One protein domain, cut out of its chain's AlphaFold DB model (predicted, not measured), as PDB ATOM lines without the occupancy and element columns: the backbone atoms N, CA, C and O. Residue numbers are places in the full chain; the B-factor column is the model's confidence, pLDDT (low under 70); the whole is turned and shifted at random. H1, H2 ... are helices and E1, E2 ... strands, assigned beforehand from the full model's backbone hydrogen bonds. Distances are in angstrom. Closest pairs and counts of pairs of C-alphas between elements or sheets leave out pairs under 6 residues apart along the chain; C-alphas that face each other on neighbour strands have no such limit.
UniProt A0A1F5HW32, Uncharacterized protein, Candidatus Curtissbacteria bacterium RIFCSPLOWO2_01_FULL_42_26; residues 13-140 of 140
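Overview. This is residues 13 to 140 of the 140 residues of an uncharacterized protein of Candidatus Curtissbacteria bacterium RIFCSPLOWO2_01_FULL_42_26 (UniProt A0A1F5HW32). A twisted sheet of six strands makes a wall, with the long helix H1 crossing one face and H2 beside H1 over that same face, in two layers. The beginning of H1, residues 13 to 19, sticks out past E6. The 128 printed residues hold H1, E1 to E6 and H2 in that order; the sheet runs E1 E2 E3 E4 E5 E6, a meander, each strand the antiparallel neighbour of the one before, and the class is mixed. The whole is compact, with a radius of gyration of the C-alphas of 14.9 A and spans of 46 by 34 by 27 A.

Arrangement. H1, residues 13 to 42, runs across the strands at a height over the sheet of 7.4 A; its closest C-alphas to E6, residues 106 to 110, are those of Glu 25 and Phe 107, 5.5 A apart. E1, residues 44 to 47, and E2, residues 55 to 62, form a hairpin, with N 46 and O 58 within hydrogen-bond range at 3.0 A. Further hairpins join E2 to E3, residues 69 to 74, by N 57 and O 72, 3.0 A; E3 to E4, residues 83 to 89, by N 71 and O 87, 2.8 A; E4 to E5, residues 93 to 99, by N 86 and O 96, 2.8 A; and E5 to E6 by N 97 and O 108, 2.8 A. H2, residues 119 to 138, is on the same face as H1, at a height of 10.6 A. H1 and H2 touch, closest at the C-alphas of Glu 24 and Leu 120, 5.9 A, at a shallow tilt of 25 degrees, the same way. In both helices every O i to N i+4 pair is within hydrogen-bond range.

Along the chain. H1 measures 42.5 A from C-alpha 13 at (123.763, -42.700, -194.067); E2 measures 20.9 A; H2 measures 28.7 A and ends at C-alpha 138, (94.783, -62.421, -217.093).

Size, cuts and confidence. The C-alphas farthest apart, of Arg 13 and His 140, are 47.3 A apart. The printed part has no cut and no long link. Mean pLDDT of the printed part is 74.1; residues 42 to 67, 75 to 77, 90 to 92, 112 to 117 and 136 to 140 are under 70.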
ATOM      1  N   ARG A  13     125.169 -43.125-194.195       78.25
ATOM      2  CA  ARG A  13     123.763 -42.700-194.067       78.25
ATOM      3  C   ARG A  13     123.268 -41.940-195.299       78.25
ATOM      4  O   ARG A  13     122.140 -42.156-195.738       78.25
ATOM      5  N   VAL A  14     124.095 -41.063-195.874       80.31
ATOM      6  CA  VAL A  14     123.753 -40.340-197.112       80.31
ATOM      7  C   VAL A  14     123.650 -41.298-198.299       80.31
ATOM      8  O   VAL A  14     122.681 -41.215-199.051       80.31
ATOM      9  N   ARG A  15     124.599 -42.231-198.454       84.12
ATOM     10  CA  ARG A  15     124.557 -43.244-199.522       84.12
ATOM     11  C   ARG A  15     123.309 -44.119-199.430       84.12
ATOM     12  O   ARG A  15     122.620 -44.268-200.433       84.12
ATOM     13  N   MET A  16     122.981 -44.618-198.238       82.69
ATOM     14  CA  MET A  16     121.779 -45.425-198.016       82.69
ATOM     15  C   MET A  16     120.506 -44.655-198.375       82.69
ATOM     16  O   MET A  16     119.690 -45.164-199.133       82.69
ATOM     17  N   ARG A  17     120.384 -43.383-197.966       81.44
ATOM     18  CA  ARG A  17     119.235 -42.543-198.352       81.44
ATOM     19  C   ARG A  17     119.127 -42.300-199.858       81.44
ATOM     20  O   ARG A  17     118.019 -42.191-200.378       81.44
ATOM     21  N   ILE A  18     120.252 -42.158-200.563       85.50
ATOM     22  CA  ILE A  18     120.245 -42.000-202.027       85.50
ATOM     23  C   ILE A  18     119.721 -43.278-202.686       85.50
ATOM     24  O   ILE A  18     118.866 -43.190-203.565       85.50
ATOM     25  N   LEU A  19     120.195 -44.444-202.239       86.06
ATOM     26  CA  LEU A  19     119.755 -45.741-202.753       86.06
ATOM     27  C   LEU A  19     118.273 -45.994-202.462       86.06
ATOM     28  O   LEU A  19     117.535 -46.356-203.373       86.06
ATOM     29  N   GLU A  20     117.815 -45.735-201.236       84.25
ATOM     30  CA  GLU A  20     116.395 -45.831-200.868       84.25
ATOM     31  C   GLU A  20     115.532 -44.941-201.764       84.25
ATOM     32  O   GLU A  20     114.541 -45.397-202.325       84.25
ATOM     33  N   ARG A  21     115.946 -43.689-201.992       85.12
ATOM     34  CA  ARG A  21     115.215 -42.767-202.868       85.12
ATOM     35  C   ARG A  21     115.162 -43.245-204.321       85.12
ATOM     36  O   ARG A  21     114.138 -43.062-204.976       85.12
ATOM     37  N   GLN A  22     116.245 -43.831-204.829       87.81
ATOM     38  CA  GLN A  22     116.265 -44.423-206.170       87.81
ATOM     39  C   GLN A  22     115.308 -45.615-206.260       87.81
ATOM     40  O   GLN A  22     114.556 -45.717-207.223       87.81
ATOM     41  N   GLN A  23     115.282 -46.480-205.242       87.44
ATOM     42  CA  GLN A  23     114.353 -47.610-205.180       87.44
ATOM     43  C   GLN A  23     112.894 -47.153-205.083       87.44
ATOM     44  O   GLN A  23     112.039 -47.700-205.777       87.44
ATOM     45  N   GLU A  24     112.606 -46.124-204.281       87.50
ATOM     46  CA  GLU A  24     111.274 -45.521-204.204       87.50
ATOM     47  C   GLU A  24     110.810 -44.971-205.555       87.50
ATOM     48  O   GLU A  24     109.651 -45.153-205.921       87.50
ATOM     49  N   GLU A  25     111.685 -44.283-206.295       89.31
ATOM     50  CA  GLU A  25     111.349 -43.749-207.619       89.31
ATOM     51  C   GLU A  25     111.101 -44.870-208.636       89.31
ATOM     52  O   GLU A  25     110.133 -44.794-209.394       89.31
ATOM     53  N   THR A  26     111.926 -45.922-208.625       89.12
ATOM     54  CA  THR A  26     111.745 -47.100-209.486       89.12
ATOM     55  C   THR A  26     110.418 -47.799-209.201       89.12
ATOM     56  O   THR A  26     109.620 -47.978-210.117       89.12
ATOM     57  N   LEU A  27     110.119 -48.107-207.936       87.81
ATOM     58  CA  LEU A  27     108.852 -48.747-207.567       87.81
ATOM     59  C   LEU A  27     107.649 -47.849-207.854       87.81
ATOM     60  O   LEU A  27     106.625 -48.326-208.331       87.81
ATOM     61  N   ALA A  28     107.764 -46.539-207.614       87.62
ATOM     62  CA  ALA A  28     106.708 -45.599-207.969       87.62
ATOM     63  C   ALA A  28     106.447 -45.583-209.482       87.62
ATOM     64  O   ALA A  28     105.296 -45.486-209.895       87.62
ATOM     65  N   ARG A  29     107.490 -45.692-210.314       91.06
ATOM     66  CA  ARG A  29     107.344 -45.819-211.769       91.06
ATOM     67  C   ARG A  29     106.623 -47.111-212.148       91.06
ATOM     68  O   ARG A  29     105.656 -47.049-212.896       91.06
ATOM     69  N   GLU A  30     107.069 -48.252-211.631       89.69
ATOM     70  CA  GLU A  30     106.462 -49.560-211.923       89.69
ATOM     71  C   GLU A  30     104.982 -49.593-211.532       89.69
ATOM     72  O   GLU A  30     104.130 -49.915-212.356       89.69
ATOM     73  N   LEU A  31     104.665 -49.159-210.310       87.12
ATOM     74  CA  LEU A  31     103.291 -49.035-209.823       87.12
ATOM     75  C   LEU A  31     102.442 -48.105-210.682       87.12
ATOM     76  O   LEU A  31     101.274 -48.392-210.920       87.12
ATOM     77  N   PHE A  32     103.008 -46.980-211.129       89.19
ATOM     78  CA  PHE A  32     102.289 -46.043-211.984       89.19
ATOM     79  C   PHE A  32     101.870 -46.700-213.298       89.19
ATOM     80  O   PHE A  32     100.723 -46.543-213.705       89.19
ATOM     81  N   HIS A  33     102.782 -47.415-213.958       88.25
ATOM     82  CA  HIS A  33     102.480 -48.077-215.226       88.25
ATOM     83  C   HIS A  33     101.504 -49.233-215.035       88.25
ATOM     84  O   HIS A  33     100.484 -49.254-215.707       88.25
ATOM     85  N   LEU A  34     101.726 -50.092-214.038       85.50
ATOM     86  CA  LEU A  34     100.812 -51.191-213.725       85.50
ATOM     87  C   LEU A  34      99.390 -50.693-213.430       85.50
ATOM     88  O   LEU A  34      98.413 -51.219-213.953       85.50
ATOM     89  N   ALA A  35      99.265 -49.646-212.612       82.56
ATOM     90  CA  ALA A  35      97.976 -49.036-212.324       82.56
ATOM     91  C   ALA A  35      97.353 -48.402-213.575       82.56
ATOM     92  O   ALA A  35      96.153 -48.533-213.784       82.56
ATOM     93  N   LEU A  36      98.142 -47.720-214.412       83.31
ATOM     94  CA  LEU A  36      97.655 -47.134-215.659       83.31
ATOM     95  C   LEU A  36      97.121 -48.203-216.621       83.31
ATOM     96  O   LEU A  36      96.028 -48.020-217.152       83.31
ATOM     97  N   ASP A  37      97.855 -49.297-216.807       82.12
ATOM     98  CA  ASP A  37      97.483 -50.397-217.700       82.12
ATOM     99  C   ASP A  37      96.171 -51.040-217.228       82.12
ATOM    100  O   ASP A  37      95.201 -51.125-217.981       82.12
ATOM    101  N   LEU A  38      96.072 -51.347-215.929       77.06
ATOM    102  CA  LEU A  38      94.846 -51.858-215.314       77.06
ATOM    103  C   LEU A  38      93.644 -50.917-215.532       77.06
ATOM    104  O   LEU A  38      92.526 -51.366-215.806       77.06
ATOM    105  N   LEU A  39      93.848 -49.600-215.419       76.19
ATOM    106  CA  LEU A  39      92.793 -48.607-215.649       76.19
ATOM    107  C   LEU A  39      92.382 -48.519-217.122       76.19
ATOM    108  O   LEU A  39      91.201 -48.305-217.395       76.19
ATOM    109  N   GLN A  40      93.322 -48.667-218.056       76.31
ATOM    110  CA  GLN A  40      93.036 -48.679-219.492       76.31
ATOM    111  C   GLN A  40      92.264 -49.936-219.902       76.31
ATOM    112  O   GLN A  40      91.320 -49.839-220.683       76.31
ATOM    113  N   GLU A  41      92.620 -51.093-219.347       73.44
ATOM    114  CA  GLU A  41      91.971 -52.366-219.666       73.44
ATOM    115  C   GLU A  41      90.583 -52.507-219.030       73.44
ATOM    116  O   GLU A  41      89.658 -53.036-219.650       73.44
ATOM    117  N   ARG A  42      90.428 -52.075-217.771       68.75
ATOM    118  CA  ARG A  42      89.259 -52.428-216.939       68.75
ATOM    119  C   ARG A  42      88.537 -51.231-216.328       68.75
ATOM    120  O   ARG A  42      87.436 -51.380-215.794       68.75
ATOM    121  N   GLY A  43      89.131 -50.044-216.372       61.12
ATOM    122  CA  GLY A  43      88.585 -48.864-215.722       61.12
ATOM    123  C   GLY A  43      87.325 -48.355-216.413       61.12
ATOM    124  O   GLY A  43      87.363 -47.928-217.566       61.12
ATOM    125  N   LYS A  44      86.205 -48.307-215.687       58.16
ATOM    126  CA  LYS A  44      85.008 -47.594-216.152       58.16
ATOM    127  C   LYS A  44      85.234 -46.093-216.012       58.16
ATOM    128  O   LYS A  44      85.536 -45.627-214.920       58.16
ATOM    129  N   MET A  45      85.059 -45.347-217.097       54.44
ATOM    130  CA  MET A  45      85.193 -43.892-217.095       54.44
ATOM    131  C   MET A  45      84.064 -43.258-216.263       54.44
ATOM    132  O   MET A  45      82.916 -43.225-216.706       54.44
ATOM    133  N   GLN A  46      84.365 -42.743-215.069       52.88
ATOM    134  CA  GLN A  46      83.464 -41.831-214.362       52.88
ATOM    135  C   GLN A  46      83.862 -40.386-214.669       52.88
ATOM    136  O   GLN A  46      84.967 -39.935-214.368       52.88
ATOM    137  N   SER A  47      82.952 -39.638-215.294       47.72
ATOM    138  CA  SER A  47      83.099 -38.192-215.445       47.72
ATOM    139  C   SER A  47      82.651 -37.502-214.157       47.72
ATOM    140  O   SER A  47      81.473 -37.591-213.810       47.72
ATOM    141  N   PHE A  48      83.538 -36.770-213.478       45.94
ATOM    142  CA  PHE A  48      83.139 -35.864-212.395       45.94
ATOM    143  C   PHE A  48      83.706 -34.446-212.555       45.94
ATOM    144  O   PHE A  48      84.585 -34.171-213.373       45.94
ATOM    145  N   LEU A  49      83.087 -33.526-211.811       44.47
ATOM    146  CA  LEU A  49      83.096 -32.074-211.982       44.47
ATOM    147  C   LEU A  49      84.476 -31.392-211.966       44.47
ATOM    148  O   LEU A  49      85.363 -31.684-211.167       44.47
ATOM    149  N   ARG A  50      84.576 -30.385-212.843       42.41
ATOM    150  CA  ARG A  50      85.693 -29.456-213.041       42.41
ATOM    151  C   ARG A  50      86.025 -28.674-211.766       42.41
ATOM    152  O   ARG A  50      85.240 -27.828-211.349       42.41
ATOM    153  N   ILE A  51      87.266 -28.787-211.301       44.84
ATOM    154  CA  ILE A  51      87.990 -27.624-210.771       44.84
ATOM    155  C   ILE A  51      88.986 -27.232-211.863       44.84
ATOM    156  O   ILE A  51      89.850 -28.014-212.253       44.84
ATOM    157  N   VAL A  52      88.768 -26.052-212.444       41.94
ATOM    158  CA  VAL A  52      89.325 -25.567-213.716       41.94
ATOM    159  C   VAL A  52      90.856 -25.466-213.669       41.94
ATOM    160  O   VAL A  52      91.405 -24.402-213.427       41.94
ATOM    161  N   LYS A  53      91.537 -26.599-213.872       48.09
ATOM    162  CA  LYS A  53      92.920 -26.749-214.370       48.09
ATOM    163  C   LYS A  53      93.256 -28.218-214.681       48.09
ATOM    164  O   LYS A  53      94.092 -28.456-215.537       48.09
ATOM    165  N   TRP A  54      92.558 -29.175-214.058       44.59
ATOM    166  CA  TRP A  54      92.794 -30.620-214.197       44.59
ATOM    167  C   TRP A  54      91.473 -31.324-214.533       44.59
ATOM    168  O   TRP A  54      90.439 -30.989-213.952       44.59
ATOM    169  N   LYS A  55      91.477 -32.280-215.468       51.44
ATOM    170  CA  LYS A  55      90.353 -33.211-215.642       51.44
ATOM    171  C   LYS A  55      90.678 -34.472-214.839       51.44
ATOM    172  O   LYS A  55      91.626 -35.182-215.160       51.44
ATOM    173  N   SER A  56      89.917 -34.746-213.781       49.38
ATOM    174  CA  SER A  56      89.982 -36.075-213.161       49.38
ATOM    175  C   SER A  56      89.231 -37.048-214.055       49.38
ATOM    176  O   SER A  56      88.097 -36.768-214.446       49.38
ATOM    177  N   TYR A  57      89.886 -38.143-214.416       54.53
ATOM    178  CA  TYR A  57      89.250 -39.259-215.093       54.53
ATOM    179  C   TYR A  57      89.256 -40.394-214.088       54.53
ATOM    180  O   TYR A  57      90.237 -41.118-213.968       54.53
ATOM    181  N   ASP A  58      88.179 -40.535-213.331       52.50
ATOM    182  CA  ASP A  58      88.127 -41.584-212.325       52.50
ATOM    183  C   ASP A  58      87.807 -42.894-213.054       52.50
ATOM    184  O   ASP A  58      86.659 -43.293-213.223       52.50
ATOM    185  N   HIS A  59      88.849 -43.528-213.581       54.03
ATOM    186  CA  HIS A  59      88.827 -44.952-213.856       54.03
ATOM    187  C   HIS A  59      88.914 -45.622-212.499       54.03
ATOM    188  O   HIS A  59      89.806 -45.284-211.732       54.03
ATOM    189  N   LEU A  60      87.956 -46.479-212.166       59.41
ATOM    190  CA  LEU A  60      87.870 -47.047-210.831       59.41
ATOM    191  C   LEU A  60      87.813 -48.563-210.937       59.41
ATOM    192  O   LEU A  60      86.880 -49.126-211.512       59.41
ATOM    193  N   ILE A  61      88.845 -49.210-210.410       64.12
ATOM    194  CA  ILE A  61      88.902 -50.661-210.259       64.12
ATOM    195  C   ILE A  61      88.560 -50.921-208.810       64.12
ATOM    196  O   ILE A  61      89.317 -50.504-207.949       64.12
ATOM    197  N   ASN A  62      87.410 -51.534-208.549       64.69
ATOM    198  CA  ASN A  62      87.065 -52.038-207.227       64.69
ATOM    199  C   ASN A  62      87.287 -53.543-207.257       64.69
ATOM    200  O   ASN A  62      86.451 -54.262-207.805       64.69
ATOM    201  N   SER A  63      88.400 -54.009-206.701       60.88
ATOM    202  CA  SER A  63      88.514 -55.422-206.342       60.88
ATOM    203  C   SER A  63      88.004 -55.602-204.913       60.88
ATOM    204  O   SER A  63      88.160 -54.707-204.086       60.88
ATOM    205  N   SER A  64      87.319 -56.710-204.632       62.94
ATOM    206  CA  SER A  64      86.948 -57.092-203.264       62.94
ATOM    207  C   SER A  64      88.087 -57.832-202.561       62.94
ATOM    208  O   SER A  64      88.216 -57.724-201.345       62.94
ATOM    209  N   GLU A  65      88.932 -58.537-203.320       68.81
ATOM    210  CA  GLU A  65      90.064 -59.319-202.815       68.81
ATOM    211  C   GLU A  65      91.228 -59.298-203.830       68.81
ATOM    212  O   GLU A  65      91.195 -60.052-204.807       68.81
ATOM    213  N   PRO A  66      92.271 -58.468-203.628       67.12
ATOM    214  CA  PRO A  66      92.471 -57.514-202.527       67.12
ATOM    215  C   PRO A  66      91.621 -56.228-202.672       67.12
ATOM    216  O   PRO A  66      91.365 -55.806-203.800       67.12
ATOM    217  N   PRO A  67      91.192 -55.568-201.572       69.19
ATOM    218  CA  PRO A  67      90.321 -54.389-201.613       69.19
ATOM    219  C   PRO A  67      91.059 -53.112-202.037       69.19
ATOM    220  O   PRO A  67      91.328 -52.218-201.230       69.19
ATOM    221  N   VAL A  68      91.379 -53.027-203.326       71.94
ATOM    222  CA  VAL A  68      92.089 -51.902-203.941       71.94
ATOM    223  C   VAL A  68      91.121 -51.058-204.755       71.94
ATOM    224  O   VAL A  68      90.351 -51.588-205.554       71.94
ATOM    225  N   SER A  69      91.217 -49.738-204.587       75.56
ATOM    226  CA  SER A  69      90.623 -48.739-205.471       75.56
ATOM    227  C   SER A  69      91.706 -47.866-206.096       75.56
ATOM    228  O   SER A  69      92.487 -47.235-205.385       75.56
ATOM    229  N   VAL A  70      91.761 -47.825-207.426       75.56
ATOM    230  CA  VAL A  70      92.704 -46.992-208.188       75.56
ATOM    231  C   VAL A  70      91.932 -45.872-208.880       75.56
ATOM    232  O   VAL A  70      90.846 -46.142-209.376       75.56
ATOM    233  N   SER A  71      92.460 -44.644-208.925       79.19
ATOM    234  CA  SER A  71      91.913 -43.529-209.719       79.19
ATOM    235  C   SER A  71      93.013 -42.688-210.367       79.19
ATOM    236  O   SER A  71      94.127 -42.629-209.847       79.19
ATOM    237  N   ILE A  72      92.715 -42.005-211.479       79.94
ATOM    238  CA  ILE A  72      93.691 -41.201-212.230       79.94
ATOM    239  C   ILE A  72      93.232 -39.750-212.438       79.94
ATOM    240  O   ILE A  72      92.115 -39.448-212.841       79.94
ATOM    241  N   THR A  73      94.137 -38.807-212.205       79.88
ATOM    242  CA  THR A  73      93.913 -37.378-212.439       79.88
ATOM    243  C   THR A  73      94.975 -36.838-213.387       79.88
ATOM    244  O   THR A  73      96.177 -36.990-213.149       79.88
ATOM    245  N   ALA A  74      94.547 -36.174-214.461       74.31
ATOM    246  CA  ALA A  74      95.439 -35.656-215.493       74.31
ATOM    247  C   ALA A  74      94.965 -34.300-216.043       74.31
ATOM    248  O   ALA A  74      93.933 -33.754-215.649       74.31
ATOM    249  N   ASP A  75      95.740 -33.723-216.959       68.31
ATOM    250  CA  ASP A  75      95.257 -32.624-217.792       68.31
ATOM    251  C   ASP A  75      94.200 -33.132-218.794       68.31
ATOM    252  O   ASP A  75      93.874 -34.318-218.845       68.31
ATOM    253  N   ALA A  76      93.631 -32.227-219.595       64.81
ATOM    254  CA  ALA A  76      92.485 -32.523-220.462       64.81
ATOM    255  C   ALA A  76      92.679 -33.718-221.417       64.81
ATOM    256  O   ALA A  76      91.685 -34.328-221.821       64.81
ATOM    257  N   ASP A  77      93.930 -34.023-221.745       69.94
ATOM    258  CA  ASP A  77      94.385 -35.121-222.583       69.94
ATOM    259  C   ASP A  77      95.498 -35.865-221.823       69.94
ATOM    260  O   ASP A  77      96.552 -35.289-221.528       69.94
ATOM    261  N   LEU A  78      95.239 -37.125-221.464       72.19
ATOM    262  CA  LEU A  78      96.145 -37.945-220.662       72.19
ATOM    263  C   LEU A  78      97.485 -38.181-221.373       72.19
ATOM    264  O   LEU A  78      98.538 -38.074-220.741       72.19
ATOM    265  N   GLU A  79      97.462 -38.421-222.686       72.75
ATOM    266  CA  GLU A  79      98.658 -38.683-223.495       72.75
ATOM    267  C   GLU A  79      99.543 -37.441-223.635       72.75
ATOM    268  O   GLU A  79     100.770 -37.530-223.787       72.75
ATOM    269  N   LYS A  80      98.931 -36.255-223.593       73.88
ATOM    270  CA  LYS A  80      99.638 -34.967-223.655       73.88
ATOM    271  C   LYS A  80      99.970 -34.400-222.280       73.88
ATOM    272  O   LYS A  80     100.745 -33.444-222.196       73.88
ATOM    273  N   SER A  81      99.428 -34.981-221.213       77.94
ATOM    274  CA  SER A  81      99.613 -34.479-219.860       77.94
ATOM    275  C   SER A  81     101.081 -34.548-219.436       77.94
ATOM    276  O   SER A  81     101.747 -35.581-219.551       77.94
ATOM    277  N   LYS A  82     101.596 -33.439-218.897       81.88
ATOM    278  CA  LYS A  82     102.938 -33.371-218.286       81.88
ATOM    279  C   LYS A  82     102.914 -33.703-216.796       81.88
ATOM    280  O   LYS A  82     103.972 -33.780-216.171       81.88
ATOM    281  N   SER A  83     101.728 -33.836-216.208       84.06
ATOM    282  CA  SER A  83     101.554 -34.178-214.804       84.06
ATOM    283  C   SER A  83     100.357 -35.104-214.660       84.06
ATOM    284  O   SER A  83      99.221 -34.700-214.882       84.06
ATOM    285  N   VAL A  84     100.609 -36.342-214.259       84.94
ATOM    286  CA  VAL A  84      99.558 -37.338-214.036       84.94
ATOM    287  C   VAL A  84      99.684 -37.850-212.617       84.94
ATOM    288  O   VAL A  84     100.796 -38.060-212.131       84.94
ATOM    289  N   MET A  85      98.554 -37.993-211.943       87.44
ATOM    290  CA  MET A  85      98.461 -38.499-210.584       87.44
ATOM    291  C   MET A  85      97.619 -39.765-210.601       87.44
ATOM    292  O   MET A  85      96.544 -39.760-211.185       87.44
ATOM    293  N   ILE A  86      98.115 -40.825-209.979       85.44
ATOM    294  CA  ILE A  86      97.362 -42.047-209.719       85.44
ATOM    295  C   ILE A  86      97.214 -42.167-208.210       85.44
ATOM    296  O   ILE A  86      98.206 -42.134-207.487       85.44
ATOM    297  N   ASP A  87      95.981 -42.270-207.739       85.19
ATOM    298  CA  ASP A  87      95.663 -42.562-206.349       85.19
ATOM    299  C   ASP A  87      95.350 -44.056-206.220       85.19
ATOM    300  O   ASP A  87      94.497 -44.570-206.935       85.19
ATOM    301  N   ILE A  88      96.020 -44.737-205.294       80.88
ATOM    302  CA  ILE A  88      95.785 -46.137-204.930       80.88
ATOM    303  C   ILE A  88      95.298 -46.152-203.479       80.88
ATOM    304  O   ILE A  88      95.948 -45.595-202.589       80.88
ATOM    305  N   LYS A  89      94.131 -46.745-203.237       77.38
ATOM    306  CA  LYS A  89      93.475 -46.826-201.931       77.38
ATOM    307  C   LYS A  89      93.275 -48.289-201.563       77.38
ATOM    308  O   LYS A  89      92.423 -48.954-202.133       77.38
ATOM    309  N   GLU A  90      94.055 -48.753-200.599       66.06
ATOM    310  CA  GLU A  90      93.989 -50.107-200.036       66.06
ATOM    311  C   GLU A  90      94.488 -50.002-198.588       66.06
ATOM    312  O   GLU A  90      95.682 -50.065-198.324       66.06
ATOM    313  N   TYR A  91      93.594 -49.668-197.649       56.66
ATOM    314  CA  TYR A  91      93.902 -49.365-196.229       56.66
ATOM    315  C   TYR A  91      94.722 -48.090-195.939       56.66
ATOM    316  O   TYR A  91      94.850 -47.673-194.790       56.66
ATOM    317  N   GLY A  92      95.198 -47.410-196.977       63.75
ATOM    318  CA  GLY A  92      95.804 -46.079-196.945       63.75
ATOM    319  C   GLY A  92      95.740 -45.452-198.336       63.75
ATOM    320  O   GLY A  92      95.565 -46.169-199.323       63.75
ATOM    321  N   ARG A  93      95.849 -44.122-198.437       73.25
ATOM    322  CA  ARG A  93      95.896 -43.419-199.731       73.25
ATOM    323  C   ARG A  93      97.347 -43.263-200.159       73.25
ATOM    324  O   ARG A  93      98.071 -42.557-199.480       73.25
ATOM    325  N   THR A  94      97.750 -43.813-201.294       83.38
ATOM    326  CA  THR A  94      99.036 -43.471-201.915       83.38
ATOM    327  C   THR A  94      98.803 -42.760-203.226       83.38
ATOM    328  O   THR A  94      98.092 -43.262-204.087       83.38
ATOM    329  N   THR A  95      99.416 -41.590-203.381       86.81
ATOM    330  CA  THR A  95      99.359 -40.818-204.621       86.81
ATOM    331  C   THR A  95     100.700 -40.919-205.326       86.81
ATOM    332  O   THR A  95     101.713 -40.433-204.822       86.81
ATOM    333  N   ILE A  96     100.721 -41.501-206.516       88.31
ATOM    334  CA  ILE A  96     101.895 -41.524-207.378       88.31
ATOM    335  C   ILE A  96     101.753 -40.437-208.424       88.31
ATOM    336  O   ILE A  96     100.793 -40.401-209.187       88.31
ATOM    337  N   ARG A  97     102.735 -39.542-208.481       89.75
ATOM    338  CA  ARG A  97     102.780 -38.459-209.454       89.75
ATOM    339  C   ARG A  97     103.890 -38.685-210.469       89.75
ATOM    340  O   ARG A  97     105.067 -38.645-210.106       89.75
ATOM    341  N   ARG A  98     103.512 -38.775-211.743       90.12
ATOM    342  CA  ARG A  98     104.409 -38.620-212.894       90.12
ATOM    343  C   ARG A  98     104.517 -37.140-213.255       90.12
ATOM    344  O   ARG A  98     103.500 -36.463-213.407       90.12
ATOM    345  N   LYS A  99     105.739 -36.626-213.400       88.56
ATOM    346  CA  LYS A  99     106.044 -35.297-213.961       88.56
ATOM    347  C   LYS A  99     106.931 -35.447-215.194       88.56
ATOM    348  O   LYS A  99     107.899 -36.192-215.140       88.56
ATOM    349  N   GLY A 100     106.668 -34.677-216.245       85.19
ATOM    350  CA  GLY A 100     107.417 -34.736-217.508       85.19
ATOM    351  C   GLY A 100     106.759 -35.652-218.543       85.19
ATOM    352  O   GLY A 100     105.594 -36.016-218.390       85.19
ATOM    353  N   LYS A 101     107.479 -35.967-219.625       80.56
ATOM    354  CA  LYS A 101     107.084 -36.946-220.653       80.56
ATOM    355  C   LYS A 101     108.337 -37.576-221.277       80.56
ATOM    356  O   LYS A 101     109.319 -36.864-221.495       80.56
ATOM    357  N   GLY A 102     108.294 -38.876-221.569       78.38
ATOM    358  CA  GLY A 102     109.393 -39.608-222.207       78.38
ATOM    359  C   GLY A 102     110.646 -39.683-221.327       78.38
ATOM    360  O   GLY A 102     110.558 -39.919-220.127       78.38
ATOM    361  N   ALA A 103     111.824 -39.431-221.900       75.56
ATOM    362  CA  ALA A 103     113.109 -39.568-221.197       75.56
ATOM    363  C   ALA A 103     113.293 -38.634-219.977       75.56
ATOM    364  O   ALA A 103     114.190 -38.849-219.169       75.56
ATOM    365  N   GLY A 104     112.463 -37.592-219.836       83.00
ATOM    366  CA  GLY A 104     112.511 -36.639-218.719       83.00
ATOM    367  C   GLY A 104     111.528 -36.932-217.583       83.00
ATOM    368  O   GLY A 104     111.263 -36.042-216.771       83.00
ATOM    369  N   GLU A 105     110.918 -38.118-217.560       86.81
ATOM    370  CA  GLU A 105     109.909 -38.464-216.563       86.81
ATOM    371  C   GLU A 105     110.493 -38.679-215.170       86.81
ATOM    372  O   GLU A 105     111.507 -39.347-214.982       86.81
ATOM    373  N   LYS A 106     109.799 -38.117-214.179       89.00
ATOM    374  CA  LYS A 106     110.092 -38.290-212.759       89.00
ATOM    375  C   LYS A 106     108.862 -38.787-212.036       89.00
ATOM    376  O   LYS A 106     107.771 -38.235-212.222       89.00
ATOM    377  N   PHE A 107     109.063 -39.756-211.157       90.00
ATOM    378  CA  PHE A 107     107.994 -40.383-210.394       90.00
ATOM    379  C   PHE A 107     108.187 -40.086-208.918       90.00
ATOM    380  O   PHE A 107     109.293 -40.137-208.389       90.00
ATOM    381  N   ASN A 108     107.109 -39.696-208.248       87.25
ATOM    382  CA  ASN A 108     107.137 -39.439-206.816       87.25
ATOM    383  C   ASN A 108     105.901 -40.053-206.179       87.25
ATOM    384  O   ASN A 108     104.784 -39.686-206.538       87.25
ATOM    385  N   ALA A 109     106.113 -40.938-205.214       86.75
ATOM    386  CA  ALA A 109     105.053 -41.425-204.348       86.75
ATOM    387  C   ALA A 109     104.885 -40.500-203.136       86.75
ATOM    388  O   ALA A 109     105.863 -40.137-202.474       86.75
ATOM    389  N   TYR A 110     103.639 -40.148-202.847       85.56
ATOM    390  CA  TYR A 110     103.206 -39.453-201.647       85.56
ATOM    391  C   TYR A 110     102.321 -40.388-200.826       85.56
ATOM    392  O   TYR A 110     101.299 -40.866-201.317       85.56
ATOM    393  N   ILE A 111     102.729 -40.636-199.582       80.06
ATOM    394  CA  ILE A 111     102.024 -41.497-198.632       80.06
ATOM    395  C   ILE A 111     101.742 -40.627-197.393       80.06
ATOM    396  O   ILE A 111     102.678 -40.301-196.665       80.06
ATOM    397  N   PRO A 112     100.495 -40.164-197.188       67.69
ATOM    398  CA  PRO A 112     100.122 -39.215-196.146       67.69
ATOM    399  C   PRO A 112     100.151 -39.822-194.742       67.69
ATOM    400  O   PRO A 112     100.283 -39.078-193.778       67.69
ATOM    401  N   PHE A 113     100.008 -41.145-194.613       64.69
ATOM    402  CA  PHE A 113     100.023 -41.826-193.323       64.69
ATOM    403  C   PHE A 113     100.805 -43.128-193.423       64.69
ATOM    404  O   PHE A 113     100.527 -43.967-194.275       64.69
ATOM    405  N   VAL A 114     101.782 -43.276-192.536       62.31
ATOM    406  CA  VAL A 114     102.654 -44.441-192.444       62.31
ATOM    407  C   VAL A 114     102.508 -44.962-191.017       62.31
ATOM    408  O   VAL A 114     103.078 -44.389-190.093       62.31
ATOM    409  N   LEU A 115     101.656 -45.972-190.810       54.41
ATOM    410  CA  LEU A 115     101.305 -46.441-189.459       54.41
ATOM    411  C   LEU A 115     102.431 -47.252-188.790       54.41
ATOM    412  O   LEU A 115     102.460 -47.321-187.566       54.41
ATOM    413  N   SER A 116     103.361 -47.829-189.563       57.12
ATOM    414  CA  SER A 116     104.504 -48.602-189.029       57.12
ATOM    415  C   SER A 116     105.527 -49.091-190.071       57.12
ATOM    416  O   SER A 116     106.649 -49.420-189.696       57.12
ATOM    417  N   ALA A 117     105.171 -49.160-191.359       65.56
ATOM    418  CA  ALA A 117     106.036 -49.658-192.439       65.56
ATOM    419  C   ALA A 117     106.959 -48.562-193.008       65.56
ATOM    420  O   ALA A 117     106.665 -47.385-192.859       65.56
ATOM    421  N   THR A 118     108.065 -48.875-193.689       76.94
ATOM    422  CA  THR A 118     108.764 -47.820-194.451       76.94
ATOM    423  C   THR A 118     107.940 -47.424-195.683       76.94
ATOM    424  O   THR A 118     107.077 -48.172-196.146       76.94
ATOM    425  N   LYS A 119     108.218 -46.252-196.269       77.75
ATOM    426  CA  LYS A 119     107.600 -45.853-197.544       77.75
ATOM    427  C   LYS A 119     107.822 -46.910-198.635       77.75
ATOM    428  O   LYS A 119     106.921 -47.167-199.426       77.75
ATOM    429  N   LEU A 120     108.996 -47.538-198.644       82.12
ATOM    430  CA  LEU A 120     109.362 -48.599-199.576       82.12
ATOM    431  C   LEU A 120     108.511 -49.862-199.383       82.12
ATOM    432  O   LEU A 120     108.010 -50.418-200.357       82.12
ATOM    433  N   ASP A 121     108.314 -50.286-198.137       81.25
ATOM    434  CA  ASP A 121     107.491 -51.456-197.815       81.25
ATOM    435  C   ASP A 121     106.039 -51.239-198.238       81.25
ATOM    436  O   ASP A 121     105.425 -52.118-198.838       81.25
ATOM    437  N   GLN A 122     105.515 -50.033-198.014       80.12
ATOM    438  CA  GLN A 122     104.166 -49.689-198.440       80.12
ATOM    439  C   GLN A 122     104.017 -49.760-199.971       80.12
ATOM    440  O   GLN A 122     103.025 -50.291-200.463       80.12
ATOM    441  N   LEU A 123     105.007 -49.280-200.737       83.19
ATOM    442  CA  LEU A 123     105.002 -49.410-202.201       83.19
ATOM    443  C   LEU A 123     105.014 -50.880-202.645       83.19
ATOM    444  O   LEU A 123     104.287 -51.242-203.566       83.19
ATOM    445  N   ARG A 124     105.783 -51.740-201.970       84.38
ATOM    446  CA  ARG A 124     105.816 -53.181-202.268       84.38
ATOM    447  C   ARG A 124     104.480 -53.871-201.997       84.38
ATOM    448  O   ARG A 124     104.084 -54.723-202.786       84.38
ATOM    449  N   ILE A 125     103.773 -53.485-200.932       82.00
ATOM    450  CA  ILE A 125     102.427 -54.003-200.632       82.00
ATOM    451  C   ILE A 125     101.470 -53.684-201.786       82.00
ATOM    452  O   ILE A 125     100.850 -54.597-202.327       82.00
ATOM    453  N   TYR A 126     101.423 -52.424-202.235       80.50
ATOM    454  CA  TYR A 126     100.576 -52.054-203.375       80.50
ATOM    455  C   TYR A 126     100.983 -52.765-204.668       80.50
ATOM    456  O   TYR A 126     100.125 -53.094-205.482       80.50
ATOM    457  N   GLN A 127     102.280 -53.014-204.873       83.88
ATOM    458  CA  GLN A 127     102.757 -53.704-206.072       83.88
ATOM    459  C   GLN A 127     102.262 -55.147-206.085       83.88
ATOM    460  O   GLN A 127     101.764 -55.613-207.107       83.88
ATOM    461  N   ALA A 128     102.345 -55.835-204.946       82.94
ATOM    462  CA  ALA A 128     101.805 -57.178-204.796       82.94
ATOM    463  C   ALA A 128     100.286 -57.206-205.034       82.94
ATOM    464  O   ALA A 128      99.813 -58.054-205.788       82.94
ATOM    465  N   ALA A 129      99.540 -56.255-204.465       80.81
ATOM    466  CA  ALA A 129      98.089 -56.187-204.620       80.81
ATOM    467  C   ALA A 129      97.655 -55.936-206.074       80.81
ATOM    468  O   ALA A 129      96.784 -56.633-206.595       80.81
ATOM    469  N   LEU A 130      98.295 -54.986-206.769       80.44
ATOM    470  CA  LEU A 130      98.009 -54.716-208.180       80.44
ATOM    471  C   LEU A 130      98.429 -55.873-209.094       80.44
ATOM    472  O   LEU A 130      97.714 -56.176-210.045       80.44
ATOM    473  N   ASN A 131      99.545 -56.548-208.807       83.81
ATOM    474  CA  ASN A 131      99.947 -57.740-209.554       83.81
ATOM    475  C   ASN A 131      98.951 -58.887-209.354       83.81
ATOM    476  O   ASN A 131      98.613 -59.567-210.313       83.81
ATOM    477  N   GLN A 132      98.446 -59.090-208.135       81.31
ATOM    478  CA  GLN A 132      97.425 -60.104-207.867       81.31
ATOM    479  C   GLN A 132      96.141 -59.829-208.658       81.31
ATOM    480  O   GLN A 132      95.592 -60.746-209.265       81.31
ATOM    481  N   ILE A 133      95.707 -58.567-208.697       76.69
ATOM    482  CA  ILE A 133      94.599 -58.100-209.540       76.69
ATOM    483  C   ILE A 133      94.905 -58.414-211.010       76.69
ATOM    484  O   ILE A 133      94.110 -59.081-211.664       76.69
ATOM    485  N   ALA A 134      96.069 -58.008-211.524       77.31
ATOM    486  CA  ALA A 134      96.456 -58.264-212.911       77.31
ATOM    487  C   ALA A 134      96.421 -59.764-213.264       77.31
ATOM    488  O   ALA A 134      95.861 -60.130-214.294       77.31
ATOM    489  N   THR A 135      96.933 -60.638-212.392       79.25
ATOM    490  CA  THR A 135      96.911 -62.095-212.594       79.25
ATOM    491  C   THR A 135      95.493 -62.665-212.571       79.25
ATOM    492  O   THR A 135      95.136 -63.415-213.473       79.25
ATOM    493  N   GLN A 136      94.655 -62.275-211.601       69.62
ATOM    494  CA  GLN A 136      93.249 -62.709-211.532       69.62
ATOM    495  C   GLN A 136      92.463 -62.356-212.805       69.62
ATOM    496  O   GLN A 136      91.526 -63.062-213.173       69.62
ATOM    497  N   PHE A 137      92.838 -61.272-213.486       64.75
ATOM    498  CA  PHE A 137      92.178 -60.819-214.710       64.75
ATOM    499  C   PHE A 137      92.852 -61.281-216.011       64.75
ATOM    500  O   PHE A 137      92.264 -61.066-217.072       64.75
ATOM    501  N   GLY A 138      94.040 -61.889-215.944       56.12
ATOM    502  CA  GLY A 138      94.783 -62.421-217.093       56.12
ATOM    503  C   GLY A 138      94.492 -63.893-217.417       56.12
ATOM    504  O   GLY A 138      94.846 -64.352-218.497       56.12
ATOM    505  N   GLU A 139      93.834 -64.630-216.516       51.00
ATOM    506  CA  GLU A 139      93.439 -66.038-216.720       51.00
ATOM    507  C   GLU A 139      92.066 -66.215-217.414       51.00
ATOM    508  O   GLU A 139      91.527 -67.324-217.444       51.00
ATOM    509  N   HIS A 140      91.498 -65.149-217.993       39.91
ATOM    510  CA  HIS A 140      90.203 -65.161-218.692       39.91
ATOM    511  C   HIS A 140      90.305 -64.816-220.178       39.91
ATOM    512  O   HIS A 140      90.864 -63.744-220.499       39.91
TER     513      HIS A 140